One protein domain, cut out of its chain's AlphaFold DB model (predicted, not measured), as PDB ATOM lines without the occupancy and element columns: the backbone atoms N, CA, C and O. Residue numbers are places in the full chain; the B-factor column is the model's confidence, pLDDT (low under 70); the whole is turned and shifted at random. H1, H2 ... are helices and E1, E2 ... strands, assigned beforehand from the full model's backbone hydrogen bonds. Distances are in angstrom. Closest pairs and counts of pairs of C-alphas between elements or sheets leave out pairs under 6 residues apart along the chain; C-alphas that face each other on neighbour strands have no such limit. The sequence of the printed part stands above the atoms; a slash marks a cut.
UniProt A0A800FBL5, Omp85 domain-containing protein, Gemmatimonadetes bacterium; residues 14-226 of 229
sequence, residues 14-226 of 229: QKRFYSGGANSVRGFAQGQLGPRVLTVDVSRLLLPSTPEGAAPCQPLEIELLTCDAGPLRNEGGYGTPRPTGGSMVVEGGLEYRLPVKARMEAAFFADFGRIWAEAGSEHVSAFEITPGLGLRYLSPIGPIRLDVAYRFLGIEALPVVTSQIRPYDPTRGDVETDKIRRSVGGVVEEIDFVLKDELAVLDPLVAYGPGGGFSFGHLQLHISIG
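Overview. This is residues 14 to 226 of the 229 residues of the protein "Omp85 domain-containing protein" of Gemmatimonadetes bacterium (UniProt A0A800FBL5). Two lobes sit end to end along the longest axis: a long, twisted slab of five strands, E2 to E5 with E9, and a smaller curled sheet of E1, E6, E8 and E7, like part of a barrel, with three very short helices on it. The unnamed residues 14 to 35 lie between the far ends of the two lobes. The printed part has 213 residues, with three named helices and nine named strands in the order E1 H1 H2 H3 E2 E3 E4 E5 E6 E7 E8 E9; the class is mostly strand, with strands holding 99 of the 113 residues in named elements. The slab runs E2 E3 E4 E5 E9, antiparallel throughout; the other sheet runs E1 E6 E8 E7, mixed. The whole is loose, with a radius of gyration of the C-alphas of 21.9 A, and elongated, spanning 72 by 45 by 35 A.

Along the chain. After residues 14 to 35, find C-alpha 36 at (212.073, 207.771, 104.219), where E1 begins, residues 36 to 39. H1 is residues 42 to 46, H2 59 to 63 and H3 70 to 73. From C-alpha 88 at (225.051, 202.481, 101.039), E2 runs 40.9 A to residue 101. E3, residues 104 to 116, covers 37.7 A and bends by 52 degrees at 108; E4, 128 to 139, covers 32.3 A and bends by 54 degrees at 131. E5 is 142 to 150, E6 156 to 167 with 33.5 A, and E7 179 to 184. E8, 187 to 208, bends by 112 degrees at 197. E9, 219 to 225, ends at C-alpha 225, (208.383, 180.863, 109.809).

Arrangement. Start in the five-strand sheet, where E2 to E5 form a meander, each strand the antiparallel neighbour of the one before. Look for N 94 and O 110, 2.9 A, between E2 and E3; N 107 and O 134, 2.8 A, between E3 and E4; N 135 and O 146, 2.8 A, between E4 and E5; and N 147 and O 222, 3.0 A, between E5 and E9. In the other sheet E1 and E6 are parallel, with N 38 and O 159 at 2.9 A. E8 is antiparallel to E6, N 162 and O 200 at 3.0 A, and to E7, N 182 and O 189 at 2.9 A. H1 is on this sheet, at its level, height 3.3 A; its closest C-alpha to E6 is Val 42 to Thr 162, 5.9 A. H2 is at the sheet's level only just, height 3.8 A. H3 lies over E8 only just, with 3 of its 4 C-alphas on it and a height of 8.0 A. H1 and H2 have every O i to N i+4 pair within hydrogen-bond range; H3 is too short for one. E2 is apart from E6, E7 and E8.

Size, cuts and confidence. The C-alphas of Ala 102 and Thr 171, the two farthest apart, are 74.7 A from each other. The printed part has no cut. The long links are H1 to H2, H3 to E2, E3 to E4 and E6 to E7. The mean pLDDT of the printed part is 92.0, and residues 119 to 125 are under 70.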
ATOM      1  N   GLN A  14     214.981 200.901  92.539       88.19
ATOM      2  CA  GLN A  14     215.099 199.433  92.613       88.19
ATOM      3  C   GLN A  14     216.517 198.907  92.907       88.19
ATOM      4  O   GLN A  14     216.695 197.718  93.157       88.19
ATOM      5  N   LYS A  15     217.540 199.757  92.806       90.94
ATOM      6  CA  LYS A  15     218.944 199.435  93.096       90.94
ATOM      7  C   LYS A  15     219.399 199.985  94.447       90.94
ATOM      8  O   LYS A  15     220.564 199.827  94.796       90.94
ATOM      9  N   ARG A  16     218.500 200.636  95.189       92.75
ATOM     10  CA  ARG A  16     218.788 201.161  96.519       92.75
ATOM     11  C   ARG A  16     218.711 200.060  97.570       92.75
ATOM     12  O   ARG A  16     217.958 199.099  97.435       92.75
ATOM     13  N   PHE A  17     219.488 200.232  98.628       94.62
ATOM     14  CA  PHE A  17     219.450 199.388  99.809       94.62
ATOM     15  C   PHE A  17     218.303 199.789 100.732       94.62
ATOM     16  O   PHE A  17     218.001 200.974 100.899       94.62
ATOM     17  N   TYR A  18     217.714 198.777 101.360       95.56
ATOM     18  CA  TYR A  18     216.651 198.875 102.351       95.56
ATOM     19  C   TYR A  18     217.001 197.941 103.513       95.56
ATOM     20  O   TYR A  18     217.563 196.873 103.288       95.56
ATOM     21  N   SER A  19     216.674 198.339 104.740       95.81
ATOM     22  CA  SER A  19     217.012 197.612 105.969       95.81
ATOM     23  C   SER A  19     215.897 197.792 107.001       95.81
ATOM     24  O   SER A  19     215.048 198.680 106.882       95.81
ATOM     25  N   GLY A  20     215.881 196.932 108.010       96.06
ATOM     26  CA  GLY A  20     214.799 196.801 108.976       96.06
ATOM     27  C   GLY A  20     213.848 195.668 108.605       96.06
ATOM     28  O   GLY A  20     213.557 195.442 107.428       96.06
ATOM     29  N   GLY A  21     213.368 194.947 109.616       95.50
ATOM     30  CA  GLY A  21     212.525 193.764 109.450       95.50
ATOM     31  C   GLY A  21     213.019 192.552 110.243       95.50
ATOM     32  O   GLY A  21     214.067 192.585 110.883       95.50
ATOM     33  N   ALA A  22     212.274 191.447 110.163       93.88
ATOM     34  CA  ALA A  22     212.532 190.219 110.930       93.88
ATOM     35  C   ALA A  22     213.875 189.526 110.606       93.88
ATOM     36  O   ALA A  22     214.376 188.727 111.406       93.88
ATOM     37  N   ASN A  23     214.425 189.814 109.421       91.50
ATOM     38  CA  ASN A  23     215.657 189.235 108.876       91.50
ATOM     39  C   ASN A  23     216.780 190.275 108.694       91.50
ATOM     40  O   ASN A  23     217.718 190.044 107.943       91.50
ATOM     41  N   SER A  24     216.643 191.430 109.337       94.81
ATOM     42  CA  SER A  24     217.583 192.550 109.301       94.81
ATOM     43  C   SER A  24     217.544 193.193 110.699       94.81
ATOM     44  O   SER A  24     217.478 192.472 111.693       94.81
ATOM     45  N   VAL A  25     217.551 194.519 110.818       97.06
ATOM     46  CA  VAL A  25     217.482 195.227 112.103       97.06
ATOM     47  C   VAL A  25     216.059 195.167 112.674       97.06
ATOM     48  O   VAL A  25     215.155 195.886 112.232       97.06
ATOM     49  N   ARG A  26     215.835 194.308 113.676       96.75
ATOM     50  CA  ARG A  26     214.488 193.966 114.167       96.75
ATOM     51  C   ARG A  26     213.780 195.085 114.929       96.75
ATOM     52  O   ARG A  26     212.562 195.036 115.039       96.75
ATOM     53  N   GLY A  27     214.455 196.128 115.410       95.25
ATOM     54  CA  GLY A  27     213.750 197.277 116.012       95.25
ATOM     55  C   GLY A  27     212.950 198.122 115.015       95.25
ATOM     56  O   GLY A  27     212.208 199.008 115.429       95.25
ATOM     57  N   PHE A  28     213.067 197.848 113.714       95.62
ATOM     58  CA  PHE A  28     212.353 198.547 112.650       95.62
ATOM     59  C   PHE A  28     211.422 197.593 111.898       95.62
ATOM     60  O   PHE A  28     211.715 196.406 111.732       95.62
ATOM     61  N   ALA A  29     210.289 198.111 111.420       95.00
ATOM     62  CA  ALA A  29     209.456 197.391 110.462       95.00
ATOM     63  C   ALA A  29     210.186 197.237 109.111       95.00
ATOM     64  O   ALA A  29     211.216 197.870 108.870       95.00
ATOM     65  N   GLN A  30     209.649 196.387 108.230       95.38
ATOM     66  CA  GLN A  30     210.298 196.028 106.968       95.38
ATOM     67  C   GLN A  30     210.703 197.271 106.153       95.38
ATOM     68  O   GLN A  30     209.849 198.063 105.751       95.38
ATOM     69  N   GLY A  31     212.006 197.429 105.908       95.25
ATOM     70  CA  GLY A  31     212.566 198.526 105.116       95.25
ATOM     71  C   GLY A  31     212.530 199.908 105.780       95.25
ATOM     72  O   GLY A  31     212.838 200.883 105.105       95.25
ATOM     73  N   GLN A  32     212.126 200.029 107.052       95.19
ATOM     74  CA  GLN A  32     211.936 201.325 107.723       95.19
ATOM     75  C   GLN A  32     213.205 201.916 108.345       95.19
ATOM     76  O   GLN A  32     213.161 203.057 108.807       95.19
ATOM     77  N   LEU A  33     214.321 201.187 108.384       94.44
ATOM     78  CA  LEU A  33     215.587 201.765 108.826       94.44
ATOM     79  C   LEU A  33     216.158 202.650 107.712       94.44
ATOM     80  O   LEU A  33     216.385 202.169 106.604       94.44
ATOM     81  N   GLY A  34     216.436 203.922 108.013       92.31
ATOM     82  CA  GLY A  34     217.083 204.856 107.087       92.31
ATOM     83  C   GLY A  34     216.144 205.845 106.378       92.31
ATOM     84  O   GLY A  34     215.037 206.097 106.861       92.31
ATOM     85  N   PRO A  35     216.593 206.435 105.246       92.25
ATOM     86  CA  PRO A  35     215.875 207.494 104.540       92.25
ATOM     87  C   PRO A  35     214.453 207.099 104.138       92.25
ATOM     88  O   PRO A  35     214.216 206.057 103.513       92.25
ATOM     89  N   ARG A  36     213.498 207.964 104.482       93.94
ATOM     90  CA  ARG A  36     212.073 207.771 104.219       93.94
ATOM     91  C   ARG A  36     211.332 209.100 104.176       93.94
ATOM     92  O   ARG A  36     211.830 210.114 104.654       93.94
ATOM     93  N   VAL A  37     210.143 209.070 103.593       95.62
ATOM     94  CA  VAL A  37     209.261 210.227 103.422       95.62
ATOM     95  C   VAL A  37     207.895 209.921 104.022       95.62
ATOM     96  O   VAL A  37     207.463 208.763 104.070       95.62
ATOM     97  N   LEU A  38     207.187 210.955 104.451       96.69
ATOM     98  CA  LEU A  38     205.753 210.865 104.680       96.69
ATOM     99  C   LEU A  38     205.033 211.100 103.360       96.69
ATOM    100  O   LEU A  38     205.483 211.891 102.540       96.69
ATOM    101  N   THR A  39     203.920 210.412 103.144       95.75
ATOM    102  CA  THR A  39     203.089 210.614 101.955       95.75
ATOM    103  C   THR A  39     201.683 210.973 102.372       95.75
ATOM    104  O   THR A  39     201.122 210.307 103.247       95.75
ATOM    105  N   VAL A  40     201.109 211.974 101.719       95.25
ATOM    106  CA  VAL A  40     199.740 212.417 101.974       95.25
ATOM    107  C   VAL A  40     199.060 212.795 100.665       95.25
ATOM    108  O   VAL A  40     199.677 213.368  99.768       95.25
ATOM    109  N   ASP A  41     197.780 212.453 100.558       94.81
ATOM    110  CA  ASP A  41     196.944 212.900  99.449       94.81
ATOM    111  C   ASP A  41     196.681 214.407  99.568       94.81
ATOM    112  O   ASP A  41     196.347 214.890 100.654       94.81
ATOM    113  N   VAL A  42     196.812 215.145  98.467       95.69
ATOM    114  CA  VAL A  42     196.690 216.609  98.487       95.69
ATOM    115  C   VAL A  42     195.296 217.076  98.922       95.69
ATOM    116  O   VAL A  42     195.170 218.124  99.553       95.69
ATOM    117  N   SER A  43     194.246 216.275  98.703       95.38
ATOM    118  CA  SER A  43     192.894 216.583  99.192       95.38
ATOM    119  C   SER A  43     192.831 216.656 100.718       95.38
ATOM    120  O   SER A  43     192.029 217.406 101.262       95.38
ATOM    121  N   ARG A  44     193.692 215.928 101.442       94.31
ATOM    122  CA  ARG A  44     193.759 216.022 102.909       94.31
ATOM    123  C   ARG A  44     194.431 217.300 103.392       94.31
ATOM    124  O   ARG A  44     194.211 217.671 104.538       94.31
ATOM    125  N   LEU A  45     195.250 217.927 102.550       95.31
ATOM    126  CA  LEU A  45     195.905 219.203 102.838       95.31
ATOM    127  C   LEU A  45     194.999 220.383 102.485       95.31
ATOM    128  O   LEU A  45     194.996 221.372 103.204       95.31
ATOM    129  N   LEU A  46     194.229 220.269 101.402       96.25
ATOM    130  CA  LEU A  46     193.442 221.375 100.852       96.25
ATOM    131  C   LEU A  46     191.965 221.369 101.255       96.25
ATOM    132  O   LEU A  46     191.287 222.370 101.055       96.25
ATOM    133  N   LEU A  47     191.454 220.264 101.806       94.38
ATOM    134  CA  LEU A  47     190.055 220.131 102.213       94.38
ATOM    135  C   LEU A  47     189.962 219.682 103.677       94.38
ATOM    136  O   LEU A  47     190.737 218.812 104.105       94.38
ATOM    137  N   PRO A  48     189.010 220.232 104.451       92.19
ATOM    138  CA  PRO A  48     188.919 219.988 105.885       92.19
ATOM    139  C   PRO A  48     188.607 218.520 106.211       92.19
ATOM    140  O   PRO A  48     188.082 217.764 105.391       92.19
ATOM    141  N   SER A  49     188.959 218.080 107.422       89.25
ATOM    142  CA  SER A  49     188.635 216.735 107.917       89.25
ATOM    143  C   SER A  49     187.249 216.645 108.569       89.25
ATOM    144  O   SER A  49     186.705 215.543 108.678       89.25
ATOM    145  N   THR A  50     186.653 217.783 108.935       90.25
ATOM    146  CA  THR A  50     185.307 217.911 109.512       90.25
ATOM    147  C   THR A  50     184.529 219.051 108.834       90.25
ATOM    148  O   THR A  50     185.161 219.969 108.318       90.25
ATOM    149  N   PRO A  51     183.179 219.037 108.828       87.12
ATOM    150  CA  PRO A  51     182.385 220.070 108.141       87.12
ATOM    151  C   PRO A  51     182.596 221.496 108.674       87.12
ATOM    152  O   PRO A  51     182.400 222.469 107.961       87.12
ATOM    153  N   GLU A  52     182.986 221.614 109.941       87.19
ATOM    154  CA  GLU A  52     183.233 222.888 110.631       87.19
ATOM    155  C   GLU A  52     184.733 223.233 110.690       87.19
ATOM    156  O   GLU A  52     185.121 224.259 111.249       87.19
ATOM    157  N   GLY A  53     185.589 222.350 110.168       86.38
ATOM    158  CA  GLY A  53     187.039 222.484 110.209       86.38
ATOM    159  C   GLY A  53     187.586 223.366 109.090       86.38
ATOM    160  O   GLY A  53     186.953 223.567 108.057       86.38
ATOM    161  N   ALA A  54     188.809 223.856 109.280       89.62
ATOM    162  CA  ALA A  54     189.575 224.506 108.223       89.62
ATOM    163  C   ALA A  54     190.448 223.483 107.480       89.62
ATOM    164  O   ALA A  54     190.880 222.480 108.054       89.62
ATOM    165  N   ALA A  55     190.723 223.748 106.203       92.56
ATOM    166  CA  ALA A  55     191.758 223.027 105.474       92.56
ATOM    167  C   ALA A  55     193.138 223.307 106.104       92.56
ATOM    168  O   ALA A  55     193.406 224.461 106.452       92.56
ATOM    169  N   PRO A  56     194.016 222.294 106.239       93.44
ATOM    170  CA  PRO A  56     195.364 222.492 106.772       93.44
ATOM    171  C   PRO A  56     196.206 223.511 105.996       93.44
ATOM    172  O   PRO A  56     196.976 224.240 106.611       93.44
ATOM    173  N   CYS A  57     196.059 223.553 104.670       96.12
ATOM    174  CA  CYS A  57     196.851 224.388 103.775       96.12
ATOM    175  C   CYS A  57     196.001 224.988 102.652       96.12
ATOM    176  O   CYS A  57     194.940 224.478 102.287       96.12
ATOM    177  N   GLN A  58     196.508 226.069 102.070       96.69
ATOM    178  CA  GLN A  58     195.964 226.740 100.897       96.69
ATOM    179  C   GLN A  58     196.640 226.247  99.607       96.69
ATOM    180  O   GLN A  58     197.802 225.833  99.638       96.69
ATOM    181  N   PRO A  59     195.978 226.352  98.438       97.25
ATOM    182  CA  PRO A  59     196.569 225.939  97.163       97.25
ATOM    183  C   PRO A  59     197.922 226.604  96.861       97.25
ATOM    184  O   PRO A  59     198.867 225.928  96.459       97.25
ATOM    185  N   LEU A  60     198.050 227.905  97.140       96.69
ATOM    186  CA  LEU A  60     199.299 228.642  96.929       96.69
ATOM    187  C   LEU A  60     200.459 228.081  97.770       96.69
ATOM    188  O   LEU A  60     201.598 228.077  97.315       96.69
ATOM    189  N   GLU A  61     200.186 227.563  98.969       97.69
ATOM    190  CA  GLU A  61     201.217 226.962  99.825       97.69
ATOM    191  C   GLU A  61     201.705 225.616  99.278       97.69
ATOM    192  O   GLU A  61     202.859 225.252  99.484       97.69
ATOM    193  N   ILE A  62     200.862 224.881  98.545       97.44
ATOM    194  CA  ILE A  62     201.287 223.669  97.831       97.44
ATOM    195  C   ILE A  62     202.135 224.035  96.613       97.44
ATOM    196  O   ILE A  62     203.160 223.401  96.374       97.44
ATOM    197  N   GLU A  63     201.743 225.055  95.848       96.19
ATOM    198  CA  GLU A  63     202.512 225.523  94.685       96.19
ATOM    199  C   GLU A  63     203.889 226.075  95.076       96.19
ATOM    200  O   GLU A  63     204.866 225.863  94.361       96.19
ATOM    201  N   LEU A  64     203.979 226.747  96.227       97.06
ATOM    202  CA  LEU A  64     205.231 227.281  96.768       97.06
ATOM    203  C   LEU A  64     205.996 226.282  97.647       97.06
ATOM    204  O   LEU A  64     207.090 226.604  98.103       97.06
ATOM    205  N   LEU A  65     205.451 225.077  97.861       97.62
ATOM    206  CA  LEU A  65     206.007 224.023  98.720       97.62
ATOM    207  C   LEU A  65     206.126 224.404 100.209       97.62
ATOM    208  O   LEU A  65     206.832 223.723 100.943       97.62
ATOM    209  N   THR A  66     205.434 225.450 100.666       97.62
ATOM    210  CA  THR A  66     205.555 226.031 102.019       97.62
ATOM    211  C   THR A  66     204.507 225.538 103.024       97.62
ATOM    212  O   THR A  66     204.409 226.069 104.128       97.62
ATOM    213  N   CYS A  67     203.654 224.593 102.630       97.00
ATOM    214  CA  CYS A  67     202.574 224.075 103.471       97.00
ATOM    215  C   CYS A  67     203.120 223.313 104.695       97.00
ATOM    216  O   CYS A  67     203.745 222.259 104.553       97.00
ATOM    217  N   ASP A  68     202.815 223.803 105.905       95.69
ATOM    218  CA  ASP A  68     203.083 223.080 107.153       95.69
ATOM    219  C   ASP A  68     202.047 221.974 107.369       95.69
ATOM    220  O   ASP A  68     200.959 222.167 107.915       95.69
ATOM    221  N   ALA A  69     202.420 220.765 106.963       94.81
ATOM    222  CA  ALA A  69     201.589 219.583 107.115       94.81
ATOM    223  C   ALA A  69     201.737 218.905 108.501       94.81
ATOM    224  O   ALA A  69     201.246 217.790 108.717       94.81
ATOM    225  N   GLY A  70     202.399 219.542 109.472       93.00
ATOM    226  CA  GLY A  70     202.558 219.052 110.843       93.00
ATOM    227  C   GLY A  70     201.246 218.706 111.567       93.00
ATOM    228  O   GLY A  70     201.177 217.624 112.169       93.00
ATOM    229  N   PRO A  71     200.184 219.538 111.495       90.00
ATOM    230  CA  PRO A  71     198.909 219.277 112.169       90.00
ATOM    231  C   PRO A  71     198.273 217.928 111.805       90.00
ATOM    232  O   PRO A  71     197.739 217.242 112.682       90.00
ATOM    233  N   LEU A  72     198.437 217.474 110.556       90.44
ATOM    234  CA  LEU A  72     197.898 216.195 110.081       90.44
ATOM    235  C   LEU A  72     198.430 214.979 110.841       90.44
ATOM    236  O   LEU A  72     197.787 213.927 110.853       90.44
ATOM    237  N   ARG A  73     199.583 215.091 111.506       87.38
ATOM    238  CA  ARG A  73     200.119 214.008 112.337       87.38
ATOM    239  C   ARG A  73     199.143 213.598 113.436       87.38
ATOM    240  O   ARG A  73     198.980 212.406 113.685       87.38
ATOM    241  N   ASN A  74     198.504 214.569 114.083       81.69
ATOM    242  CA  ASN A  74     197.627 214.313 115.228       81.69
ATOM    243  C   ASN A  74     196.273 213.716 114.798       81.69
ATOM    244  O   ASN A  74     195.594 213.096 115.608       81.69
ATOM    245  N   GLU A  75     195.919 213.847 113.518       81.25
ATOM    246  CA  GLU A  75     194.690 213.312 112.918       81.25
ATOM    247  C   GLU A  75     194.885 211.922 112.285       81.25
ATOM    248  O   GLU A  75     193.990 211.404 111.619       81.25
ATOM    249  N   GLY A  76     196.068 211.311 112.428       80.88
ATOM    250  CA  GLY A  76     196.402 210.079 111.704       80.88
ATOM    251  C   GLY A  76     196.479 210.293 110.187       80.88
ATOM    252  O   GLY A  76     196.248 209.371 109.402       80.88
ATOM    253  N   GLY A  77     196.792 211.521 109.758       81.31
ATOM    254  CA  GLY A  77     196.864 211.913 108.353       81.31
ATOM    255  C   GLY A  77     197.950 211.174 107.571       81.31
ATOM    256  O   GLY A  77     197.813 211.014 106.357       81.31
ATOM    257  N   TYR A  78     198.961 210.654 108.272       90.44
ATOM    258  CA  TYR A  78     200.053 209.861 107.717       90.44
ATOM    259  C   TYR A  78     199.916 208.379 108.070       90.44
ATOM    260  O   TYR A  78     199.715 208.018 109.228       90.44
ATOM    261  N   GLY A  79     200.092 207.515 107.068       87.12
ATOM    262  CA  GLY A  79     200.293 206.081 107.281       87.12
ATOM    263  C   GLY A  79     201.733 205.753 107.687       87.12
ATOM    264  O   GLY A  79     202.471 206.601 108.189       87.12
ATOM    265  N   THR A  80     202.156 204.516 107.424       90.50
ATOM    266  CA  THR A  80     203.564 204.120 107.554       90.50
ATOM    267  C   THR A  80     204.425 204.927 106.573       90.50
ATOM    268  O   THR A  80     204.078 204.976 105.387       90.50
ATOM    269  N   PRO A  81     205.552 205.520 107.014       94.62
ATOM    270  CA  PRO A  81     206.462 206.229 106.123       94.62
ATOM    271  C   PRO A  81     206.915 205.357 104.950       94.62
ATOM    272  O   PRO A  81     207.066 204.137 105.067       94.62
ATOM    273  N   ARG A  82     207.154 205.979 103.796       95.06
ATOM    274  CA  ARG A  82     207.637 205.293 102.597       95.06
ATOM    275  C   ARG A  82     209.159 205.343 102.562       95.06
ATOM    276  O   ARG A  82     209.716 206.437 102.477       95.06
ATOM    277  N   PRO A  83     209.848 204.194 102.622       95.25
ATOM    278  CA  PRO A  83     211.295 204.198 102.557       95.25
ATOM    279  C   PRO A  83     211.745 204.566 101.147       95.25
ATOM    280  O   PRO A  83     211.250 204.027 100.155       95.25
ATOM    281  N   THR A  84     212.699 205.484 101.056       93.56
ATOM    282  CA  THR A  84     213.299 205.903  99.782       93.56
ATOM    283  C   THR A  84     214.594 205.152  99.495       93.56
ATOM    284  O   THR A  84     215.120 205.245  98.386       93.56
ATOM    285  N   GLY A  85     215.079 204.377 100.471       92.56
ATOM    286  CA  GLY A  85     216.298 203.587 100.380       92.56
ATOM    287  C   GLY A  85     217.552 204.453 100.274       92.56
ATOM    288  O   GLY A  85     217.494 205.683 100.194       92.56
ATOM    289  N   GLY A  86     218.705 203.797 100.249       91.31
ATOM    290  CA  GLY A  86     219.997 204.467 100.142       91.31
ATOM    291  C   GLY A  86     220.952 203.822  99.155       91.31
ATOM    292  O   GLY A  86     220.708 202.736  98.638       91.31
ATOM    293  N   SER A  87     222.063 204.498  98.893       90.19
ATOM    294  CA  SER A  87     223.150 203.990  98.044       90.19
ATOM    295  C   SER A  87     224.198 203.192  98.824       90.19
ATOM    296  O   SER A  87     225.001 202.489  98.216       90.19
ATOM    297  N   MET A  88     224.168 203.244 100.159       89.69
ATOM    298  CA  MET A  88     225.051 202.481 101.039       89.69
ATOM    299  C   MET A  88     224.288 202.001 102.276       89.69
ATOM    300  O   MET A  88     223.455 202.732 102.815       89.69
ATOM    301  N   VAL A  89     224.598 200.788 102.735       92.75
ATOM    302  CA  VAL A  89     224.080 200.196 103.974       92.75
ATOM    303  C   VAL A  89     225.208 199.509 104.730       92.75
ATOM    304  O   VAL A  89     226.098 198.909 104.128       92.75
ATOM    305  N   VAL A  90     225.158 199.591 106.053       94.69
ATOM    306  CA  VAL A  90     225.953 198.765 106.959       94.69
ATOM    307  C   VAL A  90     224.997 198.260 108.026       94.69
ATOM    308  O   VAL A  90     224.358 199.066 108.696       94.69
ATOM    309  N   GLU A  91     224.889 196.946 108.178       96.12
ATOM    310  CA  GLU A  91     224.073 196.302 109.207       96.12
ATOM    311  C   GLU A  91     224.793 195.082 109.785       96.12
ATOM    312  O   GLU A  91     225.678 194.505 109.153       96.12
ATOM    313  N   GLY A  92     224.422 194.705 111.000       95.94
ATOM    314  CA  GLY A  92     224.942 193.534 111.686       95.94
ATOM    315  C   GLY A  92     224.172 193.265 112.970       95.94
ATOM    316  O   GLY A  92     223.264 194.004 113.342       95.94
ATOM    317  N   GLY A  93     224.531 192.195 113.670       96.75
ATOM    318  CA  GLY A  93     223.897 191.878 114.941       96.75
ATOM    319  C   GLY A  93     224.614 190.772 115.695       96.75
ATOM    320  O   GLY A  93     225.364 189.984 115.121       96.75
ATOM    321  N   LEU A  94     224.372 190.735 117.001       97.69
ATOM    322  CA  LEU A  94     224.788 189.664 117.893       97.69
ATOM    323  C   LEU A  94     223.539 188.970 118.427       97.69
ATOM    324  O   LEU A  94     222.629 189.629 118.922       97.69
ATOM    325  N   GLU A  95     223.508 187.642 118.362       97.06
ATOM    326  CA  GLU A  95     222.395 186.843 118.864       97.06
ATOM    327  C   GLU A  95     222.907 185.680 119.710       97.06
ATOM    328  O   GLU A  95     223.724 184.875 119.267       97.06
ATOM    329  N   TYR A  96     222.391 185.577 120.930       97.56
ATOM    330  CA  TYR A  96     222.673 184.493 121.856       97.56
ATOM    331  C   TYR A  96     221.422 183.640 122.051       97.56
ATOM    332  O   TYR A  96     220.395 184.144 122.508       97.56
ATOM    333  N   ARG A  97     221.504 182.352 121.693       95.69
ATOM    334  CA  ARG A  97     220.390 181.393 121.737       95.69
ATOM    335  C   ARG A  97     220.570 180.407 122.886       95.69
ATOM    336  O   ARG A  97     221.651 179.853 123.071       95.69
ATOM    337  N   LEU A  98     219.492 180.160 123.618       95.62
ATOM    338  CA  LEU A  98     219.448 179.250 124.755       95.62
ATOM    339  C   LEU A  98     218.331 178.221 124.556       95.62
ATOM    340  O   LEU A  98     217.173 178.617 124.387       95.62
ATOM    341  N   PRO A  99     218.620 176.912 124.628       95.19
ATOM    342  CA  PRO A  99     217.567 175.907 124.691       95.19
ATOM    343  C   PRO A  99     216.824 176.035 126.027       95.19
ATOM    344  O   PRO A  99     217.443 176.069 127.089       95.19
ATOM    345  N   VAL A 100     215.490 176.100 125.986       93.75
ATOM    346  CA  VAL A 100     214.651 176.245 127.193       93.75
ATOM    347  C   VAL A 100     213.931 174.939 127.515       93.75
ATOM    348  O   VAL A 100     213.912 174.494 128.661       93.75
ATOM    349  N   LYS A 101     213.323 174.318 126.500       91.56
ATOM    350  CA  LYS A 101     212.603 173.038 126.579       91.56
ATOM    351  C   LYS A 101     212.757 172.284 125.262       91.56
ATOM    352  O   LYS A 101     213.235 172.836 124.272       91.56
ATOM    353  N   ALA A 102     212.297 171.034 125.223       87.94
ATOM    354  CA  ALA A 102     212.187 170.296 123.970       87.94
ATOM    355  C   ALA A 102     211.412 171.133 122.931       87.94
ATOM    356  O   ALA A 102     210.270 171.520 123.171       87.94
ATOM    357  N   ARG A 103     212.058 171.407 121.789       91.81
ATOM    358  CA  ARG A 103     211.543 172.226 120.672       91.81
ATOM    359  C   ARG A 103     211.326 173.717 120.964       91.81
ATOM    360  O   ARG A 103     210.657 174.374 120.173       91.81
ATOM    361  N   MET A 104     211.880 174.264 122.047       95.81
ATOM    362  CA  MET A 104     211.798 175.698 122.348       95.81
ATOM    363  C   MET A 104     213.166 176.301 122.660       95.81
ATOM    364  O   MET A 104     213.882 175.801 123.531       95.81
ATOM    365  N   GLU A 105     213.471 177.433 122.029       96.31
ATOM    366  CA  GLU A 105     214.664 178.235 122.313       96.31
ATOM    367  C   GLU A 105     214.270 179.676 122.638       96.31
ATOM    368  O   GLU A 105     213.352 180.240 122.040       96.31
ATOM    369  N   ALA A 106     214.987 180.284 123.572       97.12
ATOM    370  CA  ALA A 106     214.973 181.722 123.785       97.12
ATOM    371  C   ALA A 106     216.178 182.343 123.072       97.12
ATOM    372  O   ALA A 106     217.210 181.691 122.914       97.12
ATOM    373  N   ALA A 107     216.070 183.605 122.672       96.94
ATOM    374  CA  ALA A 107     217.215 184.373 122.217       96.94
ATOM    375  C   ALA A 107     217.238 185.775 122.807       96.94
ATOM    376  O   ALA A 107     216.202 186.411 122.995       96.94
ATOM    377  N   PHE A 108     218.450 186.252 123.035       98.12
ATOM    378  CA  PHE A 108     218.766 187.637 123.334       98.12
ATOM    379  C   PHE A 108     219.557 188.165 122.154       98.12
ATOM    380  O   PHE A 108     220.496 187.505 121.707       98.12
ATOM    381  N   PHE A 109     219.185 189.323 121.630       97.81
ATOM    382  CA  PHE A 109     219.884 189.881 120.486       97.81
ATOM    383  C   PHE A 109     220.067 191.386 120.597       97.81
ATOM    384  O   PHE A 109     219.338 192.074 121.309       97.81
ATOM    385  N   ALA A 110     221.058 191.880 119.870       98.19
ATOM    386  CA  ALA A 110     221.263 193.289 119.608       98.19
ATOM    387  C   ALA A 110     221.648 193.439 118.139       98.19
ATOM    388  O   ALA A 110     222.718 192.987 117.730       98.19
ATOM    389  N   ASP A 111     220.765 194.060 117.367       97.94
ATOM    390  CA  ASP A 111     221.026 194.389 115.970       97.94
ATOM    391  C   ASP A 111     221.516 195.831 115.880       97.94
ATOM    392  O   ASP A 111     221.162 196.668 116.714       97.94
ATOM    393  N   PHE A 112     222.305 196.138 114.862       96.62
ATOM    394  CA  PHE A 112     222.671 197.499 114.527       96.62
ATOM    395  C   PHE A 112     222.635 197.719 113.021       96.62
ATOM    396  O   PHE A 112     222.883 196.804 112.237       96.62
ATOM    397  N   GLY A 113     222.366 198.948 112.598       95.31
ATOM    398  CA  GLY A 113     222.472 199.276 111.188       95.31
ATOM    399  C   GLY A 113     222.297 200.744 110.857       95.31
ATOM    400  O   GLY A 113     221.915 201.564 111.694       95.31
ATOM    401  N   ARG A 114     222.616 201.071 109.607       92.88
ATOM    402  CA  ARG A 114     222.477 202.404 109.033       92.88
ATOM    403  C   ARG A 114     222.392 202.337 107.510       92.88
ATOM    404  O   ARG A 114     223.080 201.536 106.881       92.88
ATOM    405  N   ILE A 115     221.584 203.226 106.933       92.38
ATOM    406  CA  ILE A 115     221.492 203.460 105.488       92.38
ATOM    407  C   ILE A 115     221.779 204.934 105.202       92.38
ATOM    408  O   ILE A 115     221.247 205.812 105.884       92.38
ATOM    409  N   TRP A 116     222.566 205.206 104.164       87.75
ATOM    410  CA  TRP A 116     222.852 206.554 103.672       87.75
ATOM    411  C   TRP A 116     222.189 206.785 102.317       87.75
ATOM    412  O   TRP A 116     222.308 205.945 101.423       87.75
ATOM    413  N   ALA A 117     221.535 207.937 102.141       83.00
ATOM    414  CA  ALA A 117     220.939 208.319 100.859       83.00
ATOM    415  C   ALA A 117     222.005 208.375  99.747       83.00
ATOM    416  O   ALA A 117     221.850 207.734  98.705       83.00
ATOM    417  N   GLU A 118     223.134 209.034 100.018       77.69
ATOM    418  CA  GLU A 118     224.254 209.209  99.088       77.69
ATOM    419  C   GLU A 118     225.586 208.775  99.717       77.69
ATOM    420  O   GLU A 118     225.888 209.091 100.877       77.69
ATOM    421  N   ALA A 119     226.380 208.036  98.937       58.50
ATOM    422  CA  ALA A 119     227.719 207.601  99.304       58.50
ATOM    423  C   ALA A 119     228.653 208.817  99.406       58.50
ATOM    424  O   ALA A 119     228.747 209.605  98.469       58.50
ATOM    425  N   GLY A 120     229.345 208.966 100.539       52.06
ATOM    426  CA  GLY A 120     230.227 210.113 100.790       52.06
ATOM    427  C   GLY A 120     229.548 211.325 101.436       52.06
ATOM    428  O   GLY A 120     230.173 212.373 101.545       52.06
ATOM    429  N   SER A 121     228.300 211.198 101.903       56.12
ATOM    430  CA  SER A 121     227.702 212.214 102.778       56.12
ATOM    431  C   SER A 121     228.568 212.408 104.035       56.12
ATOM    432  O   SER A 121     228.739 211.491 104.835       56.12
ATOM    433  N   GLU A 122     229.126 213.611 104.213       45.44
ATOM    434  CA  GLU A 122     230.105 213.918 105.276       45.44
ATOM    435  C   GLU A 122     229.523 213.878 106.704       45.44
ATOM    436  O   GLU A 122     230.251 213.943 107.694       45.44
ATOM    437  N   HIS A 123     228.207 213.705 106.841       54.22
ATOM    438  CA  HIS A 123     227.553 213.534 108.133       54.22
ATOM    439  C   HIS A 123     227.615 212.069 108.590       54.22
ATOM    440  O   HIS A 123     226.767 211.225 108.263       54.22
ATOM    441  N   VAL A 124     228.607 211.758 109.426       52.66
ATOM    442  CA  VAL A 124     228.657 210.507 110.195       52.66
ATOM    443  C   VAL A 124     227.584 210.552 111.297       52.66
ATOM    444  O   VAL A 124     227.874 210.828 112.452       52.66
ATOM    445  N   SER A 125     226.312 210.315 110.963       64.06
ATOM    446  CA  SER A 125     225.278 210.040 111.974       64.06
ATOM    447  C   SER A 125     225.510 208.689 112.675       64.06
ATOM    448  O   SER A 125     226.196 207.797 112.168       64.06
ATOM    449  N   ALA A 126     224.986 208.541 113.888       79.00
ATOM    450  CA  ALA A 126     225.183 207.326 114.671       79.00
ATOM    451  C   ALA A 126     224.533 206.099 114.002       79.00
ATOM    452  O   ALA A 126     223.597 206.229 113.211       79.00
ATOM    453  N   PHE A 127     225.054 204.911 114.314       90.06
ATOM    454  CA  PHE A 127     224.363 203.657 114.026       90.06
ATOM    455  C   PHE A 127     223.123 203.533 114.907       90.06
ATOM    456  O   PHE A 127     223.179 203.839 116.098       90.06
ATOM    457  N   GLU A 128     222.043 203.008 114.338       93.31
ATOM    458  CA  GLU A 128     220.888 202.599 115.125       93.31
ATOM    459  C   GLU A 128     221.169 201.241 115.749       93.31
ATOM    460  O   GLU A 128     221.623 200.339 115.050       93.31
ATOM    461  N   ILE A 129     220.905 201.097 117.048       95.50
ATOM    462  CA  ILE A 129     221.076 199.846 117.792       95.50
ATOM    463  C   ILE A 129     219.727 199.450 118.377       95.50
ATOM    464  O   ILE A 129     219.050 200.262 119.008       95.50
ATOM    465  N   THR A 130     219.340 198.193 118.188       97.25
ATOM    466  CA  THR A 130     218.042 197.678 118.621       97.25
ATOM    467  C   THR A 130     218.218 196.371 119.394       97.25
ATOM    468  O   THR A 130     218.375 195.312 118.775       97.25
ATOM    469  N   PRO A 131     218.228 196.408 120.740       97.75
ATOM    470  CA  PRO A 131     218.212 195.203 121.554       97.75
ATOM    471  C   PRO A 131     216.835 194.540 121.509       97.75
ATOM    472  O   PRO A 131     215.811 195.204 121.332       97.75
ATOM    473  N   GLY A 132     216.792 193.231 121.727       97.94
ATOM    474  CA  GLY A 132     215.539 192.500 121.752       97.94
ATOM    475  C   GLY A 132     215.621 191.098 122.332       97.94
ATOM    476  O   GLY A 132     216.684 190.576 122.679       97.94
ATOM    477  N   LEU A 133     214.436 190.511 122.453       98.06
ATOM    478  CA  LEU A 133     214.189 189.174 122.967       98.06
ATOM    479  C   LEU A 133     213.435 188.366 121.921       98.06
ATOM    480  O   LEU A 133     212.577 188.891 121.214       98.06
ATOM    481  N   GLY A 134     213.731 187.077 121.851       97.12
ATOM    482  CA  GLY A 134     213.132 186.170 120.892       97.12
ATOM    483  C   GLY A 134     212.718 184.846 121.509       97.12
ATOM    484  O   GLY A 134     213.385 184.323 122.399       97.12
ATOM    485  N   LEU A 135     211.647 184.267 120.984       96.50
ATOM    486  CA  LEU A 135     211.214 182.900 121.249       96.50
ATOM    487  C   LEU A 135     211.134 182.139 119.927       96.50
ATOM    488  O   LEU A 135     210.588 182.632 118.941       96.50
ATOM    489  N   ARG A 136     211.688 180.931 119.906       95.19
ATOM    490  CA  ARG A 136     211.702 180.034 118.750       95.19
ATOM    491  C   ARG A 136     210.999 178.737 119.112       95.19
ATOM    492  O   ARG A 136     211.336 178.116 120.117       95.19
ATOM    493  N   TYR A 137     210.065 178.307 118.272       94.62
ATOM    494  CA  TYR A 137     209.465 176.979 118.330       94.62
ATOM    495  C   TYR A 137     209.930 176.143 117.137       94.62
ATOM    496  O   TYR A 137     209.673 176.492 115.985       94.62
ATOM    497  N   LEU A 138     210.617 175.035 117.408       93.38
ATOM    498  CA  LEU A 138     211.165 174.138 116.393       93.38
ATOM    499  C   LEU A 138     210.059 173.212 115.871       93.38
ATOM    500  O   LEU A 138     209.796 172.142 116.428       93.38
ATOM    501  N   SER A 139     209.382 173.652 114.811       92.56
ATOM    502  CA  SER A 139     208.339 172.877 114.139       92.56
ATOM    503  C   SER A 139     208.921 171.962 113.044       92.56
ATOM    504  O   SER A 139     210.039 172.201 112.584       92.56
ATOM    505  N   PRO A 140     208.173 170.946 112.565       90.75
ATOM    506  CA  PRO A 140     208.619 170.083 111.464       90.75
ATOM    507  C   PRO A 140     208.906 170.815 110.144       90.75
ATOM    508  O   PRO A 140     209.676 170.315 109.334       90.75
ATOM    509  N   ILE A 141     208.303 171.989 109.927       90.62
ATOM    510  CA  ILE A 141     208.482 172.813 108.718       90.62
ATOM    511  C   ILE A 141     209.522 173.934 108.911       90.62
ATOM    512  O   ILE A 141     209.624 174.840 108.089       90.62
ATOM    513  N   GLY A 142     210.280 173.890 110.013       90.38
ATOM    514  CA  GLY A 142     211.299 174.871 110.387       90.38
ATOM    515  C   GLY A 142     210.936 175.689 111.636       90.38
ATOM    516  O   GLY A 142     209.824 175.573 112.168       90.38
ATOM    517  N   PRO A 143     211.865 176.512 112.152       91.75
ATOM    518  CA  PRO A 143     211.615 177.330 113.332       91.75
ATOM    519  C   PRO A 143     210.542 178.399 113.076       91.75
ATOM    520  O   PRO A 143     210.586 179.112 112.073       91.75
ATOM    521  N   ILE A 144     209.600 178.528 114.008       94.38
ATOM    522  CA  ILE A 144     208.691 179.673 114.119       94.38
ATOM    523  C   ILE A 144     209.311 180.640 115.119       94.38
ATOM    524  O   ILE A 144     209.622 180.235 116.238       94.38
ATOM    525  N   ARG A 145     209.495 181.899 114.731       95.06
ATOM    526  CA  ARG A 145     210.142 182.935 115.541       95.06
ATOM    527  C   ARG A 145     209.140 184.005 115.934       95.06
ATOM    528  O   ARG A 145     208.396 184.493 115.085       95.06
ATOM    529  N   LEU A 146     209.191 184.387 117.200       96.81
ATOM    530  CA  LEU A 146     208.525 185.545 117.770       96.81
ATOM    531  C   LEU A 146     209.607 186.427 118.386       96.81
ATOM    532  O   LEU A 146     210.147 186.077 119.432       96.81
ATOM    533  N   ASP A 147     209.936 187.537 117.736       97.81
ATOM    534  CA  ASP A 147     210.977 188.455 118.196       97.81
ATOM    535  C   ASP A 147     210.353 189.816 118.538       97.81
ATOM    536  O   ASP A 147     209.519 190.336 117.797       97.81
ATOM    537  N   VAL A 148     210.767 190.401 119.660       98.06
ATOM    538  CA  VAL A 148     210.412 191.758 120.079       98.06
ATOM    539  C   VAL A 148     211.698 192.543 120.259       98.06
ATOM    540  O   VAL A 148     212.563 192.149 121.040       98.06
ATOM    541  N   ALA A 149     211.816 193.662 119.556       97.62
ATOM    542  CA  ALA A 149     212.969 194.546 119.631       97.62
ATOM    543  C   ALA A 149     212.546 195.953 120.048       97.62
ATOM    544  O   ALA A 149     211.443 196.398 119.733       97.62
ATOM    545  N   TYR A 150     213.433 196.656 120.738       95.88
ATOM    546  CA  TYR A 150     213.241 198.040 121.145       95.88
ATOM    547  C   TYR A 150     214.130 198.949 120.295       95.88
ATOM    548  O   TYR A 150     215.335 198.716 120.201       95.88
ATOM    549  N   ARG A 151     213.556 199.987 119.680       93.62
ATOM    550  CA  ARG A 151     214.318 201.040 118.989       93.62
ATOM    551  C   ARG A 151     214.397 202.298 119.844       93.62
ATOM    552  O   ARG A 151     213.379 202.814 120.293       93.62
ATOM    553  N   PHE A 152     215.600 202.825 120.030       89.75
ATOM    554  CA  PHE A 152     215.793 204.076 120.772       89.75
ATOM    555  C   PHE A 152     215.480 205.318 119.937       89.75
ATOM    556  O   PHE A 152     215.226 206.379 120.503       89.75
ATOM    557  N   LEU A 153     215.462 205.176 118.610       86.50
ATOM    558  CA  LEU A 153     215.096 206.252 117.705       86.50
ATOM    559  C   LEU A 153     213.668 206.732 117.998       86.50
ATOM    560  O   LEU A 153     212.716 205.945 117.983       86.50
ATOM    561  N   GLY A 154     213.562 208.018 118.327       85.31
ATOM    562  CA  GLY A 154     212.318 208.680 118.701       85.31
ATOM    563  C   GLY A 154     211.714 209.459 117.539       85.31
ATOM    564  O   GLY A 154     211.451 208.912 116.471       85.31
ATOM    565  N   ILE A 155     211.481 210.748 117.773       89.56
ATOM    566  CA  ILE A 155     210.934 211.666 116.777       89.56
ATOM    567  C   ILE A 155     212.012 212.011 115.747       89.56
ATOM    568  O   ILE A 155     213.092 212.482 116.100       89.56
ATOM    569  N   GLU A 156     211.677 211.843 114.473       89.75
ATOM    570  CA  GLU A 156     212.494 212.223 113.323       89.75
ATOM    571  C   GLU A 156     211.778 213.306 112.512       89.75
ATOM    572  O   GLU A 156     210.560 213.266 112.356       89.75
ATOM    573  N   ALA A 157     212.518 214.270 111.969       92.88
ATOM    574  CA  ALA A 157     211.964 215.245 111.032       92.88
ATOM    575  C   ALA A 157     211.950 214.637 109.622       92.88
ATOM    576  O   ALA A 157     213.009 214.388 109.047       92.88
ATOM    577  N   LEU A 158     210.762 214.364 109.081       94.38
ATOM    578  CA  LEU A 158     210.588 213.716 107.784       94.38
ATOM    579  C   LEU A 158     209.960 214.675 106.763       94.38
ATOM    580  O   LEU A 158     208.993 215.365 107.091       94.38
ATOM    581  N   PRO A 159     210.454 214.686 105.514       95.94
ATOM    582  CA  PRO A 159     209.815 215.431 104.436       95.94
ATOM    583  C   PRO A 159     208.459 214.818 104.087       95.94
ATOM    584  O   PRO A 159     208.288 213.592 104.107       95.94
ATOM    585  N   VAL A 160     207.507 215.674 103.728       96.81
ATOM    586  CA  VAL A 160     206.179 215.266 103.268       96.81
ATOM    587  C   VAL A 160     206.123 215.362 101.754       96.81
ATOM    588  O   VAL A 160     206.404 216.405 101.175       96.81
ATOM    589  N   VAL A 161     205.749 214.260 101.115       96.81
ATOM    590  CA  VAL A 161     205.589 214.162  99.668       96.81
ATOM    591  C   VAL A 161     204.108 214.069  99.326       96.81
ATOM    592  O   VAL A 161     203.377 213.229  99.860       96.81
ATOM    593  N   THR A 162     203.673 214.925  98.411       96.75
ATOM    594  CA  THR A 162     202.317 214.939  97.853       96.75
ATOM    595  C   THR A 162     202.371 215.238  96.353       96.75
ATOM    596  O   THR A 162     203.457 215.350  95.787       96.75
ATOM    597  N   SER A 163     201.228 215.331  95.683       97.31
ATOM    598  CA  SER A 163     201.169 215.742  94.276       97.31
ATOM    599  C   SER A 163     201.236 217.262  94.159       97.31
ATOM    600  O   SER A 163     200.636 217.979  94.962       97.31
ATOM    601  N   GLN A 164     201.928 217.771  93.141       96.94
ATOM    602  CA  GLN A 164     201.777 219.169  92.752       96.94
ATOM    603  C   GLN A 164     200.392 219.422  92.165       96.94
ATOM    604  O   GLN A 164     199.712 218.509  91.696       96.94
ATOM    605  N   ILE A 165     199.989 220.687  92.198       97.75
ATOM    606  CA  ILE A 165     198.681 221.129  91.726       97.75
ATOM    607  C   ILE A 165     198.826 222.271  90.727       97.75
ATOM    608  O   ILE A 165     199.902 222.849  90.543       97.75
ATOM    609  N   ARG A 166     197.721 222.570  90.057       96.69
ATOM    610  CA  ARG A 166     197.511 223.790  89.278       96.69
ATOM    611  C   ARG A 166     196.026 224.142  89.280       96.69
ATOM    612  O   ARG A 166     195.210 223.241  89.500       96.69
ATOM    613  N   PRO A 167     195.669 225.394  88.964       97.56
ATOM    614  CA  PRO A 167     194.283 225.750  88.715       97.56
ATOM    615  C   PRO A 167     193.665 224.858  87.633       97.56
ATOM    616  O   PRO A 167     194.335 224.485  86.657       97.56
ATOM    617  N   TYR A 168     192.395 224.520  87.830       97.69
ATOM    618  CA  TYR A 168     191.552 223.886  86.824       97.69
ATOM    619  C   TYR A 168     191.422 224.803  85.602       97.69
ATOM    620  O   TYR A 168     191.170 226.002  85.735       97.69
ATOM    621  N   ASP A 169     191.602 224.240  84.411       97.38
ATOM    622  CA  ASP A 169     191.523 224.970  83.151       97.38
ATOM    623  C   ASP A 169     190.819 224.111  82.082       97.38
ATOM    624  O   ASP A 169     191.458 223.265  81.442       97.38
ATOM    625  N   PRO A 170     189.518 224.342  81.814       95.69
ATOM    626  CA  PRO A 170     188.775 223.557  80.827       95.69
ATOM    627  C   PRO A 170     189.320 223.741  79.402       95.69
ATOM    628  O   PRO A 170     189.077 222.907  78.530       95.69
ATOM    629  N   THR A 171     190.097 224.800  79.133       96.56
ATOM    630  CA  THR A 171     190.724 225.013  77.818       96.56
ATOM    631  C   THR A 171     191.898 224.066  77.562       96.56
ATOM    632  O   THR A 171     192.271 223.851  76.407       96.56
ATOM    633  N   ARG A 172     192.451 223.455  78.619       93.81
ATOM    634  CA  ARG A 172     193.520 222.443  78.550       93.81
ATOM    635  C   ARG A 172     192.997 221.010  78.476       93.81
ATOM    636  O   ARG A 172     193.804 220.087  78.423       93.81
ATOM    637  N   GLY A 173     191.677 220.831  78.426       93.75
ATOM    638  CA  GLY A 173     191.037 219.518  78.392       93.75
ATOM    639  C   GLY A 173     190.755 218.920  79.770       93.75
ATOM    640  O   GLY A 173     190.400 217.746  79.829       93.75
ATOM    641  N   ASP A 174     190.888 219.705  80.843       96.38
ATOM    642  CA  ASP A 174     190.452 219.289  82.175       96.38
ATOM    643  C   ASP A 174     188.930 219.093  82.185       96.38
ATOM    644  O   ASP A 174     188.179 219.890  81.611       96.38
ATOM    645  N   VAL A 175     188.467 218.050  82.866       96.50
ATOM    646  CA  VAL A 175     187.043 217.780  83.087       96.50
ATOM    647  C   VAL A 175     186.687 217.937  84.565       96.50
ATOM    648  O   VAL A 175     187.545 217.840  85.436       96.50
ATOM    649  N   GLU A 176     185.404 218.134  84.879       95.12
ATOM    650  CA  GLU A 176     184.937 218.343  86.265       95.12
ATOM    651  C   GLU A 176     185.377 217.230  87.237       95.12
ATOM    652  O   GLU A 176     185.564 217.474  88.423       95.12
ATOM    653  N   THR A 177     185.600 216.003  86.757       94.44
ATOM    654  CA  THR A 177     186.080 214.896  87.601       94.44
ATOM    655  C   THR A 177     187.553 214.986  87.995       94.44
ATOM    656  O   THR A 177     187.962 214.232  88.879       94.44
ATOM    657  N   ASP A 178     188.329 215.864  87.358       95.31
ATOM    658  CA  ASP A 178     189.754 216.072  87.643       95.31
ATOM    659  C   ASP A 178     189.970 217.000  88.844       95.31
ATOM    660  O   ASP A 178     191.070 217.050  89.405       95.31
ATOM    661  N   LYS A 179     188.922 217.729  89.248       97.12
ATOM    662  CA  LYS A 179     188.951 218.624  90.401       97.12
ATOM    663  C   LYS A 179     189.218 217.853  91.688       97.12
ATOM    664  O   LYS A 179     188.710 216.752  91.924       97.12
ATOM    665  N   ILE A 180     190.026 218.457  92.552       97.38
ATOM    666  CA  ILE A 180     190.350 217.899  93.861       97.38
ATOM    667  C   ILE A 180     189.101 217.961  94.738       97.38
ATOM    668  O   ILE A 180     188.549 219.031  94.986       97.38
ATOM    669  N   ARG A 181     188.691 216.798  95.248       95.69
ATOM    670  CA  ARG A 181     187.467 216.631  96.036       95.69
ATOM    671  C   ARG A 181     187.645 215.660  97.193       95.69
ATOM    672  O   ARG A 181     188.443 214.723  97.116       95.69
ATOM    673  N   ARG A 182     186.864 215.839  98.257       93.94
ATOM    674  CA  ARG A 182     186.867 214.985  99.455       93.94
ATOM    675  C   ARG A 182     185.477 214.946 100.076       93.94
ATOM    676  O   ARG A 182     184.826 215.972 100.209       93.94
ATOM    677  N   SER A 183     185.032 213.763 100.501       93.00
ATOM    678  CA  SER A 183     183.793 213.652 101.275       93.00
ATOM    679  C   SER A 183     184.052 213.916 102.759       93.00
ATOM    680  O   SER A 183     184.888 213.246 103.374       93.00
ATOM    681  N   VAL A 184     183.327 214.873 103.328       90.81
ATOM    682  CA  VAL A 184     183.429 215.328 104.714       90.81
ATOM    683  C   VAL A 184     182.026 215.326 105.319       90.81
ATOM    684  O   VAL A 184     181.140 216.047 104.873       90.81
ATOM    685  N   GLY A 185     181.772 214.451 106.295       86.50
ATOM    686  CA  GLY A 185     180.443 214.337 106.915       86.50
ATOM    687  C   GLY A 185     179.304 213.973 105.945       86.50
ATOM    688  O   GLY A 185     178.149 214.275 106.226       86.50
ATOM    689  N   GLY A 186     179.613 213.346 104.803       87.62
ATOM    690  CA  GLY A 186     178.634 213.004 103.761       87.62
ATOM    691  C   GLY A 186     178.401 214.097 102.711       87.62
ATOM    692  O   GLY A 186     177.692 213.847 101.739       87.62
ATOM    693  N   VAL A 187     179.029 215.266 102.857       89.62
ATOM    694  CA  VAL A 187     179.054 216.335 101.847       89.62
ATOM    695  C   VAL A 187     180.348 216.221 101.044       89.62
ATOM    696  O   VAL A 187     181.383 215.849 101.594       89.62
ATOM    697  N   VAL A 188     180.300 216.458  99.733       92.38
ATOM    698  CA  VAL A 188     181.505 216.501  98.892       92.38
ATOM    699  C   VAL A 188     181.995 217.940  98.846       92.38
ATOM    700  O   VAL A 188     181.316 218.796  98.292       92.38
ATOM    701  N   GLU A 189     183.162 218.173  99.431       93.50
ATOM    702  CA  GLU A 189     183.917 219.412  99.279       93.50
ATOM    703  C   GLU A 189     184.794 219.306  98.029       93.50
ATOM    704  O   GLU A 189     185.379 218.249  97.770       93.50
ATOM    705  N   GLU A 190     184.893 220.387  97.264       95.00
ATOM    706  CA  GLU A 190     185.628 220.446  96.000       95.00
ATOM    707  C   GLU A 190     186.292 221.814  95.826       95.00
ATOM    708  O   GLU A 190     185.774 222.831  96.288       95.00
ATOM    709  N   ILE A 191     187.441 221.837  95.149       95.62
ATOM    710  CA  ILE A 191     188.147 223.060  94.757       95.62
ATOM    711  C   ILE A 191     188.515 223.029  93.271       95.62
ATOM    712  O   ILE A 191     188.797 221.970  92.711       95.62
ATOM    713  N   ASP A 192     188.602 224.209  92.653       97.25
ATOM    714  CA  ASP A 192     188.959 224.390  91.235       97.25
ATOM    715  C   ASP A 192     190.476 224.239  90.979       97.25
ATOM    716  O   ASP A 192     191.130 225.088  90.372       97.25
ATOM    717  N   PHE A 193     191.051 223.141  91.462       97.56
ATOM    718  CA  PHE A 193     192.440 222.743  91.248       97.56
ATOM    719  C   PHE A 193     192.500 221.280  90.825       97.56
ATOM    720  O   PHE A 193     191.692 220.465  91.269       97.56
ATOM    721  N   VAL A 194     193.492 220.948  90.006       97.50
ATOM    722  CA  VAL A 194     193.745 219.592  89.508       97.50
ATOM    723  C   VAL A 194     195.177 219.165  89.824       97.50
ATOM    724  O   VAL A 194     196.060 220.000  90.050       97.50
ATOM    725  N   LEU A 195     195.416 217.854  89.839       97.12
ATOM    726  CA  LEU A 195     196.742 217.282  90.076       97.12
ATOM    727  C   LEU A 195     197.664 217.485  88.864       97.12
ATOM    728  O   LEU A 195     197.229 217.452  87.713       97.12
ATOM    729  N   LYS A 196     198.961 217.644  89.124       95.75
ATOM    730  CA  LYS A 196     200.032 217.452  88.139       95.75
ATOM    731  C   LYS A 196     200.657 216.068  88.318       95.75
ATOM    732  O   LYS A 196     200.653 215.520  89.417       95.75
ATOM    733  N   ASP A 197     201.313 215.580  87.269       92.44
ATOM    734  CA  ASP A 197     202.134 214.356  87.305       92.44
ATOM    735  C   ASP A 197     203.487 214.544  88.029       92.44
ATOM    736  O   ASP A 197     204.350 213.665  88.020       92.44
ATOM    737  N   GLU A 198     203.690 215.700  88.660       94.69
ATOM    738  CA  GLU A 198     204.887 216.050  89.419       94.69
ATOM    739  C   GLU A 198     204.624 215.916  90.921       94.69
ATOM    740  O   GLU A 198     203.531 216.203  91.413       94.69
ATOM    741  N   LEU A 199     205.647 215.506  91.670       95.50
ATOM    742  CA  LEU A 199     205.576 215.427  93.125       95.50
ATOM    743  C   LEU A 199     206.045 216.736  93.763       95.50
ATOM    744  O   LEU A 199     207.037 217.328  93.349       95.50
ATOM    745  N   ALA A 200     205.346 217.136  94.817       95.75
ATOM    746  CA  ALA A 200     205.706 218.217  95.715       95.75
ATOM    747  C   ALA A 200     206.405 217.628  96.942       95.75
ATOM    748  O   ALA A 200     205.870 216.710  97.570       95.75
ATOM    749  N   VAL A 201     207.566 218.165  97.307       96.69
ATOM    750  CA  VAL A 201     208.201 217.897  98.603       96.69
ATOM    751  C   VAL A 201     208.038 219.153  99.442       96.69
ATOM    752  O   VAL A 201     208.612 220.182  99.103       96.69
ATOM    753  N   LEU A 202     207.210 219.076 100.477       96.62
ATOM    754  CA  LEU A 202     206.838 220.227 101.293       96.62
ATOM    755  C   LEU A 202     207.905 220.529 102.352       96.62
ATOM    756  O   LEU A 202     208.525 219.612 102.902       96.62
ATOM    757  N   ASP A 203     208.055 221.814 102.651       94.12
ATOM    758  CA  ASP A 203     208.826 222.384 103.753       94.12
ATOM    759  C   ASP A 203     207.866 223.270 104.577       94.12
ATOM    760  O   ASP A 203     207.151 224.080 103.985       94.12
ATOM    761  N   PRO A 204     207.778 223.138 105.914       95.81
ATOM    762  CA  PRO A 204     208.694 222.457 106.831       95.81
ATOM    763  C   PRO A 204     208.620 220.920 106.854       95.81
ATOM    764  O   PRO A 204     207.597 220.300 106.560       95.81
ATOM    765  N   LEU A 205     209.712 220.293 107.312       95.88
ATOM    766  CA  LEU A 205     209.732 218.876 107.698       95.88
ATOM    767  C   LEU A 205     208.778 218.601 108.872       95.88
ATOM    768  O   LEU A 205     208.687 219.377 109.823       95.88
ATOM    769  N   VAL A 206     208.156 217.422 108.875       94.88
ATOM    770  CA  VAL A 206     207.215 217.007 109.919       94.88
ATOM    771  C   VAL A 206     207.879 216.071 110.921       94.88
ATOM    772  O   VAL A 206     208.422 215.023 110.575       94.88
ATOM    773  N   ALA A 207     207.776 216.423 112.200       93.25
ATOM    774  CA  ALA A 207     208.228 215.611 113.322       93.25
ATOM    775  C   ALA A 207     207.372 214.337 113.475       93.25
ATOM    776  O   ALA A 207     206.232 214.404 113.937       93.25
ATOM    777  N   TYR A 208     207.917 213.169 113.148       91.62
ATOM    778  CA  TYR A 208     207.216 211.887 113.109       91.62
ATOM    779  C   TYR A 208     207.961 210.801 113.884       91.62
ATOM    780  O   TYR A 208     209.172 210.648 113.757       91.62
ATOM    781  N   GLY A 209     207.225 209.997 114.646       88.56
ATOM    782  CA  GLY A 209     207.780 208.904 115.438       88.56
ATOM    783  C   GLY A 209     207.210 208.872 116.854       88.56
ATOM    784  O   GLY A 209     206.419 209.745 117.227       88.56
ATOM    785  N   PRO A 210     207.569 207.849 117.642       86.25
ATOM    786  CA  PRO A 210     207.199 207.795 119.047       86.25
ATOM    787  C   PRO A 210     207.870 208.945 119.819       86.25
ATOM    788  O   PRO A 210     208.983 209.362 119.497       86.25
ATOM    789  N   GLY A 211     207.165 209.482 120.822       81.94
ATOM    790  CA  GLY A 211     207.695 210.527 121.705       81.94
ATOM    791  C   GLY A 211     208.902 210.056 122.524       81.94
ATOM    792  O   GLY A 211     209.239 208.881 122.525       81.94
ATOM    793  N   GLY A 212     209.559 210.969 123.239       79.00
ATOM    794  CA  GLY A 212     210.719 210.613 124.062       79.00
ATOM    795  C   GLY A 212     210.379 209.711 125.258       79.00
ATOM    796  O   GLY A 212     209.288 209.791 125.824       79.00
ATOM    797  N   GLY A 213     211.355 208.906 125.687       80.69
ATOM    798  CA  GLY A 213     211.262 208.050 126.874       80.69
ATOM    799  C   GLY A 213     210.813 206.614 126.586       80.69
ATOM    800  O   GLY A 213     210.697 206.180 125.443       80.69
ATOM    801  N   PHE A 214     210.584 205.838 127.647       81.12
ATOM    802  CA  PHE A 214     210.114 204.462 127.504       81.12
ATOM    803  C   PHE A 214     208.623 204.437 127.141       81.12
ATOM    804  O   PHE A 214     207.781 204.891 127.913       81.12
ATOM    805  N   SER A 215     208.288 203.879 125.975       85.94
ATOM    806  CA  SER A 215     206.911 203.695 125.512       85.94
ATOM    807  C   SER A 215     206.798 202.447 124.638       85.94
ATOM    808  O   SER A 215     207.739 202.086 123.927       85.94
ATOM    809  N   PHE A 216     205.622 201.812 124.638       86.56
ATOM    810  CA  PHE A 216     205.314 200.684 123.755       86.56
ATOM    811  C   PHE A 216     205.428 201.047 122.262       86.56
ATOM    812  O   PHE A 216     205.648 200.158 121.449       86.56
ATOM    813  N   GLY A 217     205.368 202.337 121.891       86.94
ATOM    814  CA  GLY A 217     205.575 202.804 120.508       86.94
ATOM    815  C   GLY A 217     207.001 202.616 119.961       86.94
ATOM    816  O   GLY A 217     207.235 202.767 118.759       86.94
ATOM    817  N   HIS A 218     207.950 202.271 120.833       92.69
ATOM    818  CA  HIS A 218     209.322 201.909 120.473       92.69
ATOM    819  C   HIS A 218     209.524 200.401 120.287       92.69
ATOM    820  O   HIS A 218     210.598 199.987 119.852       92.69
ATOM    821  N   LEU A 219     208.532 199.574 120.626       95.38
ATOM    822  CA  LEU A 219     208.623 198.129 120.453       95.38
ATOM    823  C   LEU A 219     208.174 197.735 119.052       95.38
ATOM    824  O   LEU A 219     207.115 198.143 118.579       95.38
ATOM    825  N   GLN A 220     208.962 196.876 118.422       96.19
ATOM    826  CA  GLN A 220     208.643 196.260 117.150       96.19
ATOM    827  C   GLN A 220     208.538 194.747 117.336       96.19
ATOM    828  O   GLN A 220     209.485 194.094 117.776       96.19
ATOM    829  N   LEU A 221     207.376 194.201 116.978       96.94
ATOM    830  CA  LEU A 221     207.116 192.766 116.951       96.94
ATOM    831  C   LEU A 221     207.408 192.205 115.557       96.94
ATOM    832  O   LEU A 221     207.017 192.799 114.549       96.94
ATOM    833  N   HIS A 222     208.024 191.027 115.514       96.75
ATOM    834  CA  HIS A 222     208.237 190.239 114.306       96.75
ATOM    835  C   HIS A 222     207.778 188.801 114.507       96.75
ATOM    836  O   HIS A 222     208.066 188.177 115.529       96.75
ATOM    837  N   ILE A 223     207.109 188.264 113.488       95.12
ATOM    838  CA  ILE A 223     206.735 186.853 113.397       95.12
ATOM    839  C   ILE A 223     207.293 186.317 112.081       95.12
ATOM    840  O   ILE A 223     207.071 186.915 111.029       95.12
ATOM    841  N   SER A 224     208.024 185.204 112.121       91.69
ATOM    842  CA  SER A 224     208.546 184.556 110.909       91.69
ATOM    843  C   SER A 224     208.537 183.030 111.028       91.69
ATOM    844  O   SER A 224     208.578 182.488 112.132       91.69
ATOM    845  N   ILE A 225     208.445 182.331 109.892       90.31
ATOM    846  CA  ILE A 225     208.383 180.863 109.809       90.31
ATOM    847  C   ILE A 225     209.406 180.376 108.785       90.31
ATOM    848  O   ILE A 225     209.551 180.977 107.719       90.31
ATOM    849  N   GLY A 226     210.092 179.274 109.092       71.75
ATOM    850  CA  GLY A 226     210.910 178.545 108.115       71.75
ATOM    851  C   GLY A 226     212.209 179.252 107.730       71.75
ATOM    852  O   GLY A 226     212.863 178.857 106.772       71.75
TER     853      GLY A 226